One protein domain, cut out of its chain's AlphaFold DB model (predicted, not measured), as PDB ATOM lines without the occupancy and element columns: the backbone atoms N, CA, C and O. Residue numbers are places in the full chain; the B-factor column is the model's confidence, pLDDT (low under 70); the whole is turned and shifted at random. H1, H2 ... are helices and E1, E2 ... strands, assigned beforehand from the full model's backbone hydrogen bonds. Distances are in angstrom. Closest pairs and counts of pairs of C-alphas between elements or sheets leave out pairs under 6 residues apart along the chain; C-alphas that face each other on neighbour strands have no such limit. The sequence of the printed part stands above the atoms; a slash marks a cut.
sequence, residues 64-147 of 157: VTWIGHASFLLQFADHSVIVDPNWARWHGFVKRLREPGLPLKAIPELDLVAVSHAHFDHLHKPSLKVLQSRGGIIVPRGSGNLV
ATOM      1  N   VAL A  64      -4.430  33.290 -36.215       94.88
ATOM      2  CA  VAL A  64      -4.305  34.387 -37.171       94.88
ATOM      3  C   VAL A  64      -3.944  33.805 -38.528       94.88
ATOM      4  O   VAL A  64      -2.894  33.187 -38.688       94.88
ATOM      5  N   THR A  65      -4.801  34.021 -39.522       93.75
ATOM      6  CA  THR A  65      -4.525  33.667 -40.914       93.75
ATOM      7  C   THR A  65      -4.302  34.929 -41.727       93.75
ATOM      8  O   THR A  65      -5.190  35.773 -41.862       93.75
ATOM      9  N   TRP A  66      -3.113  35.051 -42.313       94.56
ATOM     10  CA  TRP A  66      -2.822  36.121 -43.256       94.56
ATOM     11  C   TRP A  66      -3.355  35.764 -44.645       94.56
ATOM     12  O   TRP A  66      -2.904  34.816 -45.284       94.56
ATOM     13  N   ILE A  67      -4.315  36.550 -45.125       94.75
ATOM     14  CA  ILE A  67      -4.927  36.374 -46.448       94.75
ATOM     15  C   ILE A  67      -4.110  37.126 -47.516       94.75
ATOM     16  O   ILE A  67      -4.155  36.795 -48.702       94.75
ATOM     17  N   GLY A  68      -3.329  38.132 -47.117       93.62
ATOM     18  CA  GLY A  68      -2.479  38.933 -47.997       93.62
ATOM     19  C   GLY A  68      -2.870  40.409 -48.012       93.62
ATOM     20  O   GLY A  68      -4.018  40.761 -47.757       93.62
ATOM     21  N   HIS A  69      -1.914  41.278 -48.359       93.75
ATOM     22  CA  HIS A  69      -2.004  42.726 -48.098       93.75
ATOM     23  C   HIS A  69      -2.167  42.975 -46.590       93.75
ATOM     24  O   HIS A  69      -1.427  42.383 -45.806       93.75
ATOM     25  N   ALA A  70      -3.135  43.792 -46.188       96.31
ATOM     26  CA  ALA A  70      -3.531  44.011 -44.803       96.31
ATOM     27  C   ALA A  70      -4.681  43.090 -44.349       96.31
ATOM     28  O   ALA A  70      -5.218  43.286 -43.267       96.31
ATOM     29  N   SER A  71      -5.074  42.097 -45.160       97.44
ATOM     30  CA  SER A  71      -6.205  41.229 -44.837       97.44
ATOM     31  C   SER A  71      -5.812  40.099 -43.886       97.44
ATOM     32  O   SER A  71      -4.957  39.268 -44.219       97.44
ATOM     33  N   PHE A  72      -6.499  40.022 -42.747       97.25
ATOM     34  CA  PHE A  72      -6.326  38.964 -41.749       97.25
ATOM     35  C   PHE A  72      -7.670  38.368 -41.341       97.25
ATOM     36  O   PHE A  72      -8.637  39.100 -41.154       97.25
ATOM     37  N   LEU A  73      -7.711  37.048 -41.165       96.00
ATOM     38  CA  LEU A  73      -8.778  36.347 -40.451       96.00
ATOM     39  C   LEU A  73      -8.266  36.003 -39.051       96.00
ATOM     40  O   LEU A  73      -7.203  35.399 -38.910       96.00
ATOM     41  N   LEU A  74      -9.020  36.401 -38.036       95.75
ATOM     42  CA  LEU A  74      -8.762  36.129 -36.629       95.75
ATOM     43  C   LEU A  74      -9.839  35.172 -36.134       95.75
ATOM     44  O   LEU A  74     -11.025  35.468 -36.265       95.75
ATOM     45  N   GLN A  75      -9.430  34.044 -35.573       94.50
ATOM     46  CA  GLN A  75     -10.336  33.065 -34.989       94.50
ATOM     47  C   GLN A  75      -9.996  32.891 -33.514       94.50
ATOM     48  O   GLN A  75      -8.836  32.701 -33.146       94.50
ATOM     49  N   PHE A  76     -11.032  32.958 -32.697       93.62
ATOM     50  CA  PHE A  76     -11.063  32.655 -31.275       93.62
ATOM     51  C   PHE A  76     -11.911  31.389 -31.085       93.62
ATOM     52  O   PHE A  76     -12.468  30.886 -32.062       93.62
ATOM     53  N   ALA A  77     -12.046  30.901 -29.850       91.56
ATOM     54  CA  ALA A  77     -12.897  29.745 -29.550       91.56
ATOM     55  C   ALA A  77     -14.329  29.912 -30.105       91.56
ATOM     56  O   ALA A  77     -14.829  29.051 -30.822       91.56
ATOM     57  N   ASP A  78     -14.939  31.078 -29.884       89.88
ATOM     58  CA  ASP A  78     -16.353  31.292 -30.225       89.88
ATOM     59  C   ASP A  78     -16.580  32.394 -31.267       89.88
ATOM     60  O   ASP A  78     -17.724  32.707 -31.601       89.88
ATOM     61  N   HIS A  79     -15.503  33.010 -31.769       91.56
ATOM     62  CA  HIS A  79     -15.595  34.194 -32.622       91.56
ATOM     63  C   HIS A  79     -14.665  34.157 -33.830       91.56
ATOM     64  O   HIS A  79     -13.497  33.787 -33.725       91.56
ATOM     65  N   SER A  80     -15.157  34.637 -34.971       94.06
ATOM     66  CA  SER A  80     -14.372  34.880 -36.182       94.06
ATOM     67  C   SER A  80     -14.481  36.339 -36.625       94.06
ATOM     68  O   SER A  80     -15.567  36.855 -36.889       94.06
ATOM     69  N   VAL A  81     -13.339  37.015 -36.742       96.19
ATOM     70  CA  VAL A  81     -13.242  38.424 -37.143       96.19
ATOM     71  C   VAL A  81     -12.362  38.541 -38.376       96.19
ATOM     72  O   VAL A  81     -11.265  37.989 -38.407       96.19
ATOM     73  N   ILE A  82     -12.798  39.296 -39.382       97.25
ATOM     74  CA  ILE A  82     -11.952  39.625 -40.534       97.25
ATOM     75  C   ILE A  82     -11.562  41.101 -40.517       97.25
ATOM     76  O   ILE A  82     -12.405  41.975 -40.318       97.25
ATOM     77  N   VAL A  83     -10.283  41.379 -40.748       98.25
ATOM     78  CA  VAL A  83      -9.713  42.729 -40.787       98.25
ATOM     79  C   VAL A  83      -9.303  43.064 -42.215       98.25
ATOM     80  O   VAL A  83      -8.676  42.241 -42.880       98.25
ATOM     81  N   ASP A  84      -9.677  44.258 -42.684       97.81
ATOM     82  CA  ASP A  84      -9.348  44.830 -43.998       97.81
ATOM     83  C   ASP A  84      -9.504  43.841 -45.171       97.81
ATOM     84  O   ASP A  84      -8.554  43.606 -45.925       97.81
ATOM     85  N   PRO A  85     -10.686  43.214 -45.345       97.19
ATOM     86  CA  PRO A  85     -10.893  42.166 -46.340       97.19
ATOM     87  C   PRO A  85     -10.704  42.680 -47.774       97.19
ATOM     88  O   PRO A  85     -11.498  43.469 -48.292       97.19
ATOM     89  N   ASN A  86      -9.677  42.167 -48.458       96.50
ATOM     90  CA  ASN A  86      -9.319  42.594 -49.801       96.50
ATOM     91  C   ASN A  86      -8.878  41.422 -50.694       96.50
ATOM     92  O   ASN A  86      -7.774  40.889 -50.572       96.50
ATOM     93  N   TRP A  87      -9.712  41.099 -51.687       95.38
ATOM     94  CA  TRP A  87      -9.439  40.136 -52.766       95.38
ATOM     95  C   TRP A  87      -9.206  40.805 -54.130       95.38
ATOM     96  O   TRP A  87      -9.244  40.145 -55.169       95.38
ATOM     97  N   ALA A  88      -8.957  42.116 -54.160       94.69
ATOM     98  CA  ALA A  88      -8.665  42.836 -55.389       94.69
ATOM     99  C   ALA A  88      -7.463  42.209 -56.101       94.69
ATOM    100  O   ALA A  88      -6.414  41.953 -55.507       94.69
ATOM    101  N   ARG A  89      -7.618  41.978 -57.404       92.38
ATOM    102  CA  ARG A  89      -6.548  41.500 -58.292       92.38
ATOM    103  C   ARG A  89      -5.616  42.637 -58.721       92.38
ATOM    104  O   ARG A  89      -4.489  42.370 -59.156       92.38
ATOM    105  N   TRP A  90      -6.106  43.870 -58.605       90.81
ATOM    106  CA  TRP A  90      -5.477  45.109 -59.034       90.81
ATOM    107  C   TRP A  90      -5.874  46.249 -58.099       90.81
ATOM    108  O   TRP A  90      -7.020  46.327 -57.661       90.81
ATOM    109  N   HIS A  91      -4.936  47.153 -57.862       87.44
ATOM    110  CA  HIS A  91      -5.104  48.379 -57.098       87.44
ATOM    111  C   HIS A  91      -4.751  49.543 -58.027       87.44
ATOM    112  O   HIS A  91      -3.583  49.904 -58.190       87.44
ATOM    113  N   GLY A  92      -5.752  50.046 -58.755       85.31
ATOM    114  CA  GLY A  92      -5.516  50.900 -59.921       85.31
ATOM    115  C   GLY A  92      -4.707  50.149 -60.985       85.31
ATOM    116  O   GLY A  92      -5.113  49.082 -61.439       85.31
ATOM    117  N   PHE A  93      -3.535  50.677 -61.346       81.50
ATOM    118  CA  PHE A  93      -2.623  50.057 -62.323       81.50
ATOM    119  C   PHE A  93      -1.650  49.042 -61.707       81.50
ATOM    120  O   PHE A  93      -0.874  48.406 -62.423       81.50
ATOM    121  N   VAL A  94      -1.655  48.893 -60.379       85.38
ATOM    122  CA  VAL A  94      -0.739  47.993 -59.679       85.38
ATOM    123  C   VAL A  94      -1.372  46.613 -59.569       85.38
ATOM    124  O   VAL A  94      -2.440  46.444 -58.985       85.38
ATOM    125  N   LYS A  95      -0.712  45.601 -60.130       88.94
ATOM    126  CA  LYS A  95      -1.157  44.208 -60.044       88.94
ATOM    127  C   LYS A  95      -0.810  43.620 -58.678       88.94
ATOM    128  O   LYS A  95       0.340  43.698 -58.249       88.94
ATOM    129  N   ARG A  96      -1.757  42.926 -58.037       91.12
ATOM    130  CA  ARG A  96      -1.442  42.063 -56.887       91.12
ATOM    131  C   ARG A  96      -0.529  40.929 -57.357       91.12
ATOM    132  O   ARG A  96      -0.881  40.250 -58.315       91.12
ATOM    133  N   LEU A  97       0.614  40.711 -56.710       91.38
ATOM    134  CA  LEU A  97       1.607  39.712 -57.149       91.38
ATOM    135  C   LEU A  97       1.366  38.303 -56.593       91.38
ATOM    136  O   LEU A  97       1.836  37.324 -57.173       91.38
ATOM    137  N   ARG A  98       0.629  38.193 -55.484       90.69
ATOM    138  CA  ARG A  98       0.282  36.922 -54.845       90.69
ATOM    139  C   ARG A  98      -1.224  36.719 -54.835       90.69
ATOM    140  O   ARG A  98      -1.954  37.681 -54.597       90.69
ATOM    141  N   GLU A  99      -1.679  35.502 -55.111       92.31
ATOM    142  CA  GLU A  99      -3.081  35.153 -54.875       92.31
ATOM    143  C   GLU A  99      -3.399  35.258 -53.369       92.31
ATOM    144  O   GLU A  99      -2.497  35.099 -52.538       92.31
ATOM    145  N   PRO A 100      -4.647  35.588 -52.995       93.25
ATOM    146  CA  PRO A 100      -5.075  35.572 -51.603       93.25
ATOM    147  C   PRO A 100      -4.857  34.196 -50.964       93.25
ATOM    148  O   PRO A 100      -5.157  33.172 -51.575       93.25
ATOM    149  N   GLY A 101      -4.360  34.187 -49.727       91.88
ATOM    150  CA  GLY A 101      -4.044  32.967 -48.980       91.88
ATOM    151  C   GLY A 101      -5.269  32.105 -48.678       91.88
ATOM    152  O   GLY A 101      -5.130  30.895 -48.564       91.88
ATOM    153  N   LEU A 102      -6.460  32.705 -48.632       91.88
ATOM    154  CA  LEU A 102      -7.738  31.999 -48.567       91.88
ATOM    155  C   LEU A 102      -8.636  32.432 -49.728       91.88
ATOM    156  O   LEU A 102      -8.730  33.633 -50.017       91.88
ATOM    157  N   PRO A 103      -9.338  31.501 -50.394       90.38
ATOM    158  CA  PRO A 103     -10.358  31.874 -51.356       90.38
ATOM    159  C   PRO A 103     -11.578  32.436 -50.617       90.38
ATOM    160  O   PRO A 103     -11.899  32.031 -49.509       90.38
ATOM    161  N   LEU A 104     -12.304  33.364 -51.238       89.12
ATOM    162  CA  LEU A 104     -13.404  34.054 -50.557       89.12
ATOM    163  C   LEU A 104     -14.532  33.093 -50.120       89.12
ATOM    164  O   LEU A 104     -15.123  33.276 -49.065       89.12
ATOM    165  N   LYS A 105     -14.755  32.015 -50.884       87.50
ATOM    166  CA  LYS A 105     -15.704  30.928 -50.566       87.50
ATOM    167  C   LYS A 105     -15.337  30.089 -49.333       87.50
ATOM    168  O   LYS A 105     -16.155  29.305 -48.881       87.50
ATOM    169  N   ALA A 106     -14.096  30.189 -48.865       88.31
ATOM    170  CA  ALA A 106     -13.585  29.464 -47.706       88.31
ATOM    171  C   ALA A 106     -13.667  30.288 -46.416       88.31
ATOM    172  O   ALA A 106     -13.295  29.800 -45.352       88.31
ATOM    173  N   ILE A 107     -14.096  31.548 -46.501       90.06
ATOM    174  CA  ILE A 107     -14.256  32.375 -45.314       90.06
ATOM    175  C   ILE A 107     -15.424  31.806 -44.499       90.06
ATOM    176  O   ILE A 107     -16.513  31.659 -45.059       90.06
ATOM    177  N   PRO A 108     -15.202  31.447 -43.220       88.75
ATOM    178  CA  PRO A 108     -16.279  30.977 -42.361       88.75
ATOM    179  C   PRO A 108     -17.287  32.097 -42.114       88.75
ATOM    180  O   PRO A 108     -17.068  33.256 -42.474       88.75
ATOM    181  N   GLU A 109     -18.389  31.763 -41.455       87.50
ATOM    182  CA  GLU A 109     -19.277  32.792 -40.932       87.50
ATOM    183  C   GLU A 109     -18.507  33.725 -39.983       87.50
ATOM    184  O   GLU A 109     -17.694  33.276 -39.174       87.50
ATOM    185  N   LEU A 110     -18.730  35.032 -40.123       92.81
ATOM    186  CA  LEU A 110     -18.007  36.052 -39.373       92.81
ATOM    187  C   LEU A 110     -18.900  36.658 -38.297       92.81
ATOM    188  O   LEU A 110     -20.035  37.059 -38.552       92.81
ATOM    189  N   ASP A 111     -18.348  36.871 -37.117       94.25
ATOM    190  CA  ASP A 111     -18.992  37.676 -36.087       94.25
ATOM    191  C   ASP A 111     -18.773  39.161 -36.344       94.25
ATOM    192  O   ASP A 111     -19.663  39.960 -36.072       94.25
ATOM    193  N   LEU A 112     -17.639  39.542 -36.939       95.81
ATOM    194  CA  LEU A 112     -17.328  40.944 -37.202       95.81
ATOM    195  C   LEU A 112     -16.438  41.139 -38.434       95.81
ATOM    196  O   LEU A 112     -15.458  40.426 -38.651       95.81
ATOM    197  N   VAL A 113     -16.736  42.187 -39.199       97.06
ATOM    198  CA  VAL A 113     -15.835  42.770 -40.197       97.06
ATOM    199  C   VAL A 113     -15.268  44.081 -39.657       97.06
ATOM    200  O   VAL A 113     -16.017  44.980 -39.285       97.06
ATOM    201  N   ALA A 114     -13.950  44.233 -39.649       97.69
ATOM    202  CA  ALA A 114     -13.279  45.461 -39.243       97.69
ATOM    203  C   ALA A 114     -12.519  46.071 -40.423       97.69
ATOM    204  O   ALA A 114     -11.769  45.384 -41.115       97.69
ATOM    205  N   VAL A 115     -12.699  47.372 -40.644       97.25
ATOM    206  CA  VAL A 115     -11.933  48.142 -41.629       97.25
ATOM    207  C   VAL A 115     -11.171  49.240 -40.904       97.25
ATOM    208  O   VAL A 115     -11.771  50.066 -40.219       97.25
ATOM    209  N   SER A 116      -9.852  49.265 -41.069       96.81
ATOM    210  CA  SER A 116      -8.961  50.208 -40.394       96.81
ATOM    211  C   SER A 116      -9.095  51.629 -40.936       96.81
ATOM    212  O   SER A 116      -9.109  52.580 -40.159       96.81
ATOM    213  N   HIS A 117      -9.213  51.798 -42.260       95.94
ATOM    214  CA  HIS A 117      -9.434  53.093 -42.905       95.94
ATOM    215  C   HIS A 117     -10.023  53.007 -44.318       95.94
ATOM    216  O   HIS A 117     -10.043  51.960 -44.960       95.94
ATOM    217  N   ALA A 118     -10.530  54.139 -44.814       94.00
ATOM    218  CA  ALA A 118     -11.263  54.232 -46.077       94.00
ATOM    219  C   ALA A 118     -10.364  54.446 -47.312       94.00
ATOM    220  O   ALA A 118     -10.648  55.305 -48.146       94.00
ATOM    221  N   HIS A 119      -9.294  53.661 -47.451       94.50
ATOM    222  CA  HIS A 119      -8.496  53.595 -48.681       94.50
ATOM    223  C   HIS A 119      -8.775  52.283 -49.428       94.50
ATOM    224  O   HIS A 119      -9.158  51.295 -48.813       94.50
ATOM    225  N   PHE A 120      -8.654  52.254 -50.758       91.06
ATOM    226  CA  PHE A 120      -9.162  51.147 -51.592       91.06
ATOM    227  C   PHE A 120      -8.470  49.795 -51.345       91.06
ATOM    228  O   PHE A 120      -8.996  48.741 -51.707       91.06
ATOM    229  N   ASP A 121      -7.272  49.817 -50.773       90.75
ATOM    230  CA  ASP A 121      -6.499  48.635 -50.424       90.75
ATOM    231  C   ASP A 121      -6.883  48.062 -49.043       90.75
ATOM    232  O   ASP A 121      -6.597  46.895 -48.789       90.75
ATOM    233  N   HIS A 122      -7.643  48.803 -48.230       95.81
ATOM    234  CA  HIS A 122      -8.238  48.344 -46.964       95.81
ATOM    235  C   HIS A 122      -9.774  48.200 -47.046       95.81
ATOM    236  O   HIS A 122     -10.350  47.223 -46.572       95.81
ATOM    237  N   LEU A 123     -10.449  49.122 -47.737       95.56
ATOM    238  CA  LEU A 123     -11.893  49.148 -47.983       95.56
ATOM    239  C   LEU A 123     -12.194  48.745 -49.432       95.56
ATOM    240  O   LEU A 123     -12.498  49.569 -50.300       95.56
ATOM    241  N   HIS A 124     -12.145  47.443 -49.699       95.25
ATOM    242  CA  HIS A 124     -12.482  46.903 -51.012       95.25
ATOM    243  C   HIS A 124     -13.964  46.497 -51.079       95.25
ATOM    244  O   HIS A 124     -14.347  45.378 -50.736       95.25
ATOM    245  N   LYS A 125     -14.823  47.412 -51.558       94.25
ATOM    246  CA  LYS A 125     -16.288  47.212 -51.630       94.25
ATOM    247  C   LYS A 125     -16.726  45.892 -52.292       94.25
ATOM    248  O   LYS A 125     -17.634  45.271 -51.745       94.25
ATOM    249  N   PRO A 126     -16.126  45.429 -53.411       93.75
ATOM    250  CA  PRO A 126     -16.504  44.144 -54.000       93.75
ATOM    251  C   PRO A 126     -16.251  42.954 -53.074       93.75
ATOM    252  O   PRO A 126     -17.062  42.040 -53.059       93.75
ATOM    253  N   SER A 127     -15.171  42.979 -52.281       94.31
ATOM    254  CA  SER A 127     -14.915  41.949 -51.263       94.31
ATOM    255  C   SER A 127     -15.895  42.054 -50.104       94.31
ATOM    256  O   SER A 127     -16.428  41.046 -49.674       94.31
ATOM    257  N   LEU A 128     -16.181  43.265 -49.634       94.19
ATOM    258  CA  LEU A 128     -17.123  43.477 -48.535       94.19
ATOM    259  C   LEU A 128     -18.555  43.044 -48.882       94.19
ATOM    260  O   LEU A 128     -19.238  42.484 -48.038       94.19
ATOM    261  N   LYS A 129     -19.004  43.274 -50.123       91.94
ATOM    262  CA  LYS A 129     -20.376  42.976 -50.572       91.94
ATOM    263  C   LYS A 129     -20.741  41.486 -50.513       91.94
ATOM    264  O   LYS A 129     -21.917  41.151 -50.460       91.94
ATOM    265  N   VAL A 130     -19.747  40.611 -50.610       90.62
ATOM    266  CA  VAL A 130     -19.942  39.154 -50.651       90.62
ATOM    267  C   VAL A 130     -19.739  38.491 -49.289       90.62
ATOM    268  O   VAL A 130     -20.028  37.309 -49.150       90.62
ATOM    269  N   LEU A 131     -19.242  39.233 -48.296       91.12
ATOM    270  CA  LEU A 131     -19.100  38.734 -46.935       91.12
ATOM    271  C   LEU A 131     -20.433  38.819 -46.194       91.12
ATOM    272  O   LEU A 131     -21.232  39.730 -46.413       91.12
ATOM    273  N   GLN A 132     -20.631  37.883 -45.276       88.94
ATOM    274  CA  GLN A 132     -21.734  37.886 -44.327       88.94
ATOM    275  C   GLN A 132     -21.163  37.996 -42.921       88.94
ATOM    276  O   GLN A 132     -20.124  37.404 -42.627       88.94
ATOM    277  N   SER A 133     -21.822  38.776 -42.066       92.12
ATOM    278  CA  SER A 133     -21.423  38.907 -40.672       92.12
ATOM    279  C   SER A 133     -22.623  39.087 -39.752       92.12
ATOM    280  O   SER A 133     -23.508  39.891 -40.052       92.12
ATOM    281  N   ARG A 134     -22.618  38.359 -38.628       90.69
ATOM    282  CA  ARG A 134     -23.652  38.410 -37.583       90.69
ATOM    283  C   ARG A 134     -23.651  39.743 -36.832       90.69
ATOM    284  O   ARG A 134     -24.706  40.334 -36.623       90.69
ATOM    285  N   GLY A 135     -22.470  40.207 -36.422       90.12
ATOM    286  CA  GLY A 135     -22.273  41.440 -35.653       90.12
ATOM    287  C   GLY A 135     -21.984  42.671 -36.509       90.12
ATOM    288  O   GLY A 135     -22.032  43.788 -35.991       90.12
ATOM    289  N   GLY A 136     -21.735  42.487 -37.809       93.56
ATOM    290  CA  GLY A 136     -21.715  43.575 -38.772       93.56
ATOM    291  C   GLY A 136     -20.347  44.044 -39.207       93.56
ATOM    292  O   GLY A 136     -19.399  43.274 -39.342       93.56
ATOM    293  N   ILE A 137     -20.268  45.347 -39.473       95.19
ATOM    294  CA  ILE A 137     -19.042  46.005 -39.908       95.19
ATOM    295  C   ILE A 137     -18.730  47.231 -39.054       95.19
ATOM    296  O   ILE A 137     -19.562  48.126 -38.893       95.19
ATOM    297  N   ILE A 138     -17.489  47.305 -38.581       96.31
ATOM    298  CA  ILE A 138     -16.907  48.496 -37.968       96.31
ATOM    299  C   ILE A 138     -15.990  49.170 -38.985       96.31
ATOM    300  O   ILE A 138     -15.138  48.538 -39.612       96.31
ATOM    301  N   VAL A 139     -16.176  50.477 -39.147       96.19
ATOM    302  CA  VAL A 139     -15.363  51.352 -39.998       96.19
ATOM    303  C   VAL A 139     -15.054  52.636 -39.229       96.19
ATOM    304  O   VAL A 139     -15.780  52.955 -38.283       96.19
ATOM    305  N   PRO A 140     -14.055  53.440 -39.630       95.25
ATOM    306  CA  PRO A 140     -13.808  54.703 -38.955       95.25
ATOM    307  C   PRO A 140     -14.973  55.666 -39.116       95.25
ATOM    308  O   PRO A 140     -15.689  55.669 -40.130       95.25
ATOM    309  N   ARG A 141     -15.093  56.564 -38.142       93.06
ATOM    310  CA  ARG A 141     -16.062  57.655 -38.161       93.06
ATOM    311  C   ARG A 141     -16.026  58.396 -39.504       93.06
ATOM    312  O   ARG A 141     -14.966  58.684 -40.048       93.06
ATOM    313  N   GLY A 142     -17.207  58.680 -40.055       92.94
ATOM    314  CA  GLY A 142     -17.368  59.332 -41.362       92.94
ATOM    315  C   GLY A 142     -17.358  58.385 -42.571       92.94
ATOM    316  O   GLY A 142     -17.840  58.762 -43.636       92.94
ATOM    317  N   SER A 143     -16.926  57.129 -42.416       93.88
ATOM    318  CA  SER A 143     -16.839  56.167 -43.533       93.88
ATOM    319  C   SER A 143     -18.129  55.376 -43.780       93.88
ATOM    320  O   SER A 143     -18.215  54.591 -44.724       93.88
ATOM    321  N   GLY A 144     -19.172  55.583 -42.973       91.81
ATOM    322  CA  GLY A 144     -20.393  54.769 -43.011       91.81
ATOM    323  C   GLY A 144     -21.141  54.768 -44.315       91.81
ATOM    324  O   GLY A 144     -21.638  53.735 -44.760       91.81
ATOM    325  N   ASN A 145     -21.167  55.919 -44.977       92.38
ATOM    326  CA  ASN A 145     -21.826  56.068 -46.267       92.38
ATOM    327  C   ASN A 145     -21.219  55.145 -47.331       92.38
ATOM    328  O   ASN A 145     -21.923  54.736 -48.251       92.38
ATOM    329  N   LEU A 146     -19.943  54.768 -47.185       92.75
ATOM    330  CA  LEU A 146     -19.251  53.885 -48.120       92.75
ATOM    331  C   LEU A 146     -19.707  52.428 -48.007       92.75
ATOM    332  O   LEU A 146     -19.629  51.711 -49.005       92.75
ATOM    333  N   VAL A 147     -20.176  52.009 -46.826       92.38
ATOM    334  CA  VAL A 147     -20.511  50.607 -46.515       92.38
ATOM    335  C   VAL A 147     -21.999  50.364 -46.258       92.38
ATOM    336  O   VAL A 147     -22.443  49.221 -46.272       92.38
TER     337      VAL A 147
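AT A GLANCE: This is residues 64 to 147 of the 157 residues of an uncharacterized protein of Verrucomicrobiaceae bacterium (UniProt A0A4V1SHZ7). In a domain with little regular structure, a small twisted four-stranded sheet has the long loop of residues 84 to 111 folded back over one face, and H2 lies beyond its E4 edge. The printed part has 84 residues, 27 in named elements, class mixed: E1 E2 E3 E4 H1 H2 along the chain. The mixed sheet runs E1, E2, E3, E4; the whole is compact, with a radius of gyration of the C-alphas of 12.3 A, and its C-alphas span 39 by 30 by 18 A.

IN THESE COORDINATES: E1 is residues 64 to 68, from C-alpha 64 at (-4.305, 34.387, -37.171); E2, residues 71 to 75, is 13.4 A long from first to last C-alpha; E3 is residues 80 to 83, E4 residues 112 to 114, H1 residues 125 to 130, and H2 residues 144 to 147, with C-alpha 147 at (-20.511, 50.607, -46.515).

HOW THE PARTS SIT: E1, E2 and E3 form a meander, each strand the antiparallel neighbour of the one before, in two hairpins: N 65 and O 73 are 2.8 A apart, N 74 and O 81 2.8 A. E3 and E4 are parallel, N 114 and O 82 2.8 A apart. H1 and H2 are not on the sheet; they are close but not clearly touching, closest C-alphas Lys 125 and Val 147, 7.5 A. H1 has 1 of 2 O i to N i+4 pairs within hydrogen-bond range; H2 is too short for one.

THE WHOLE: The printed part has no cut; the links E3 to E4 and H1 to H2 are long. No printed residue is under pLDDT 70.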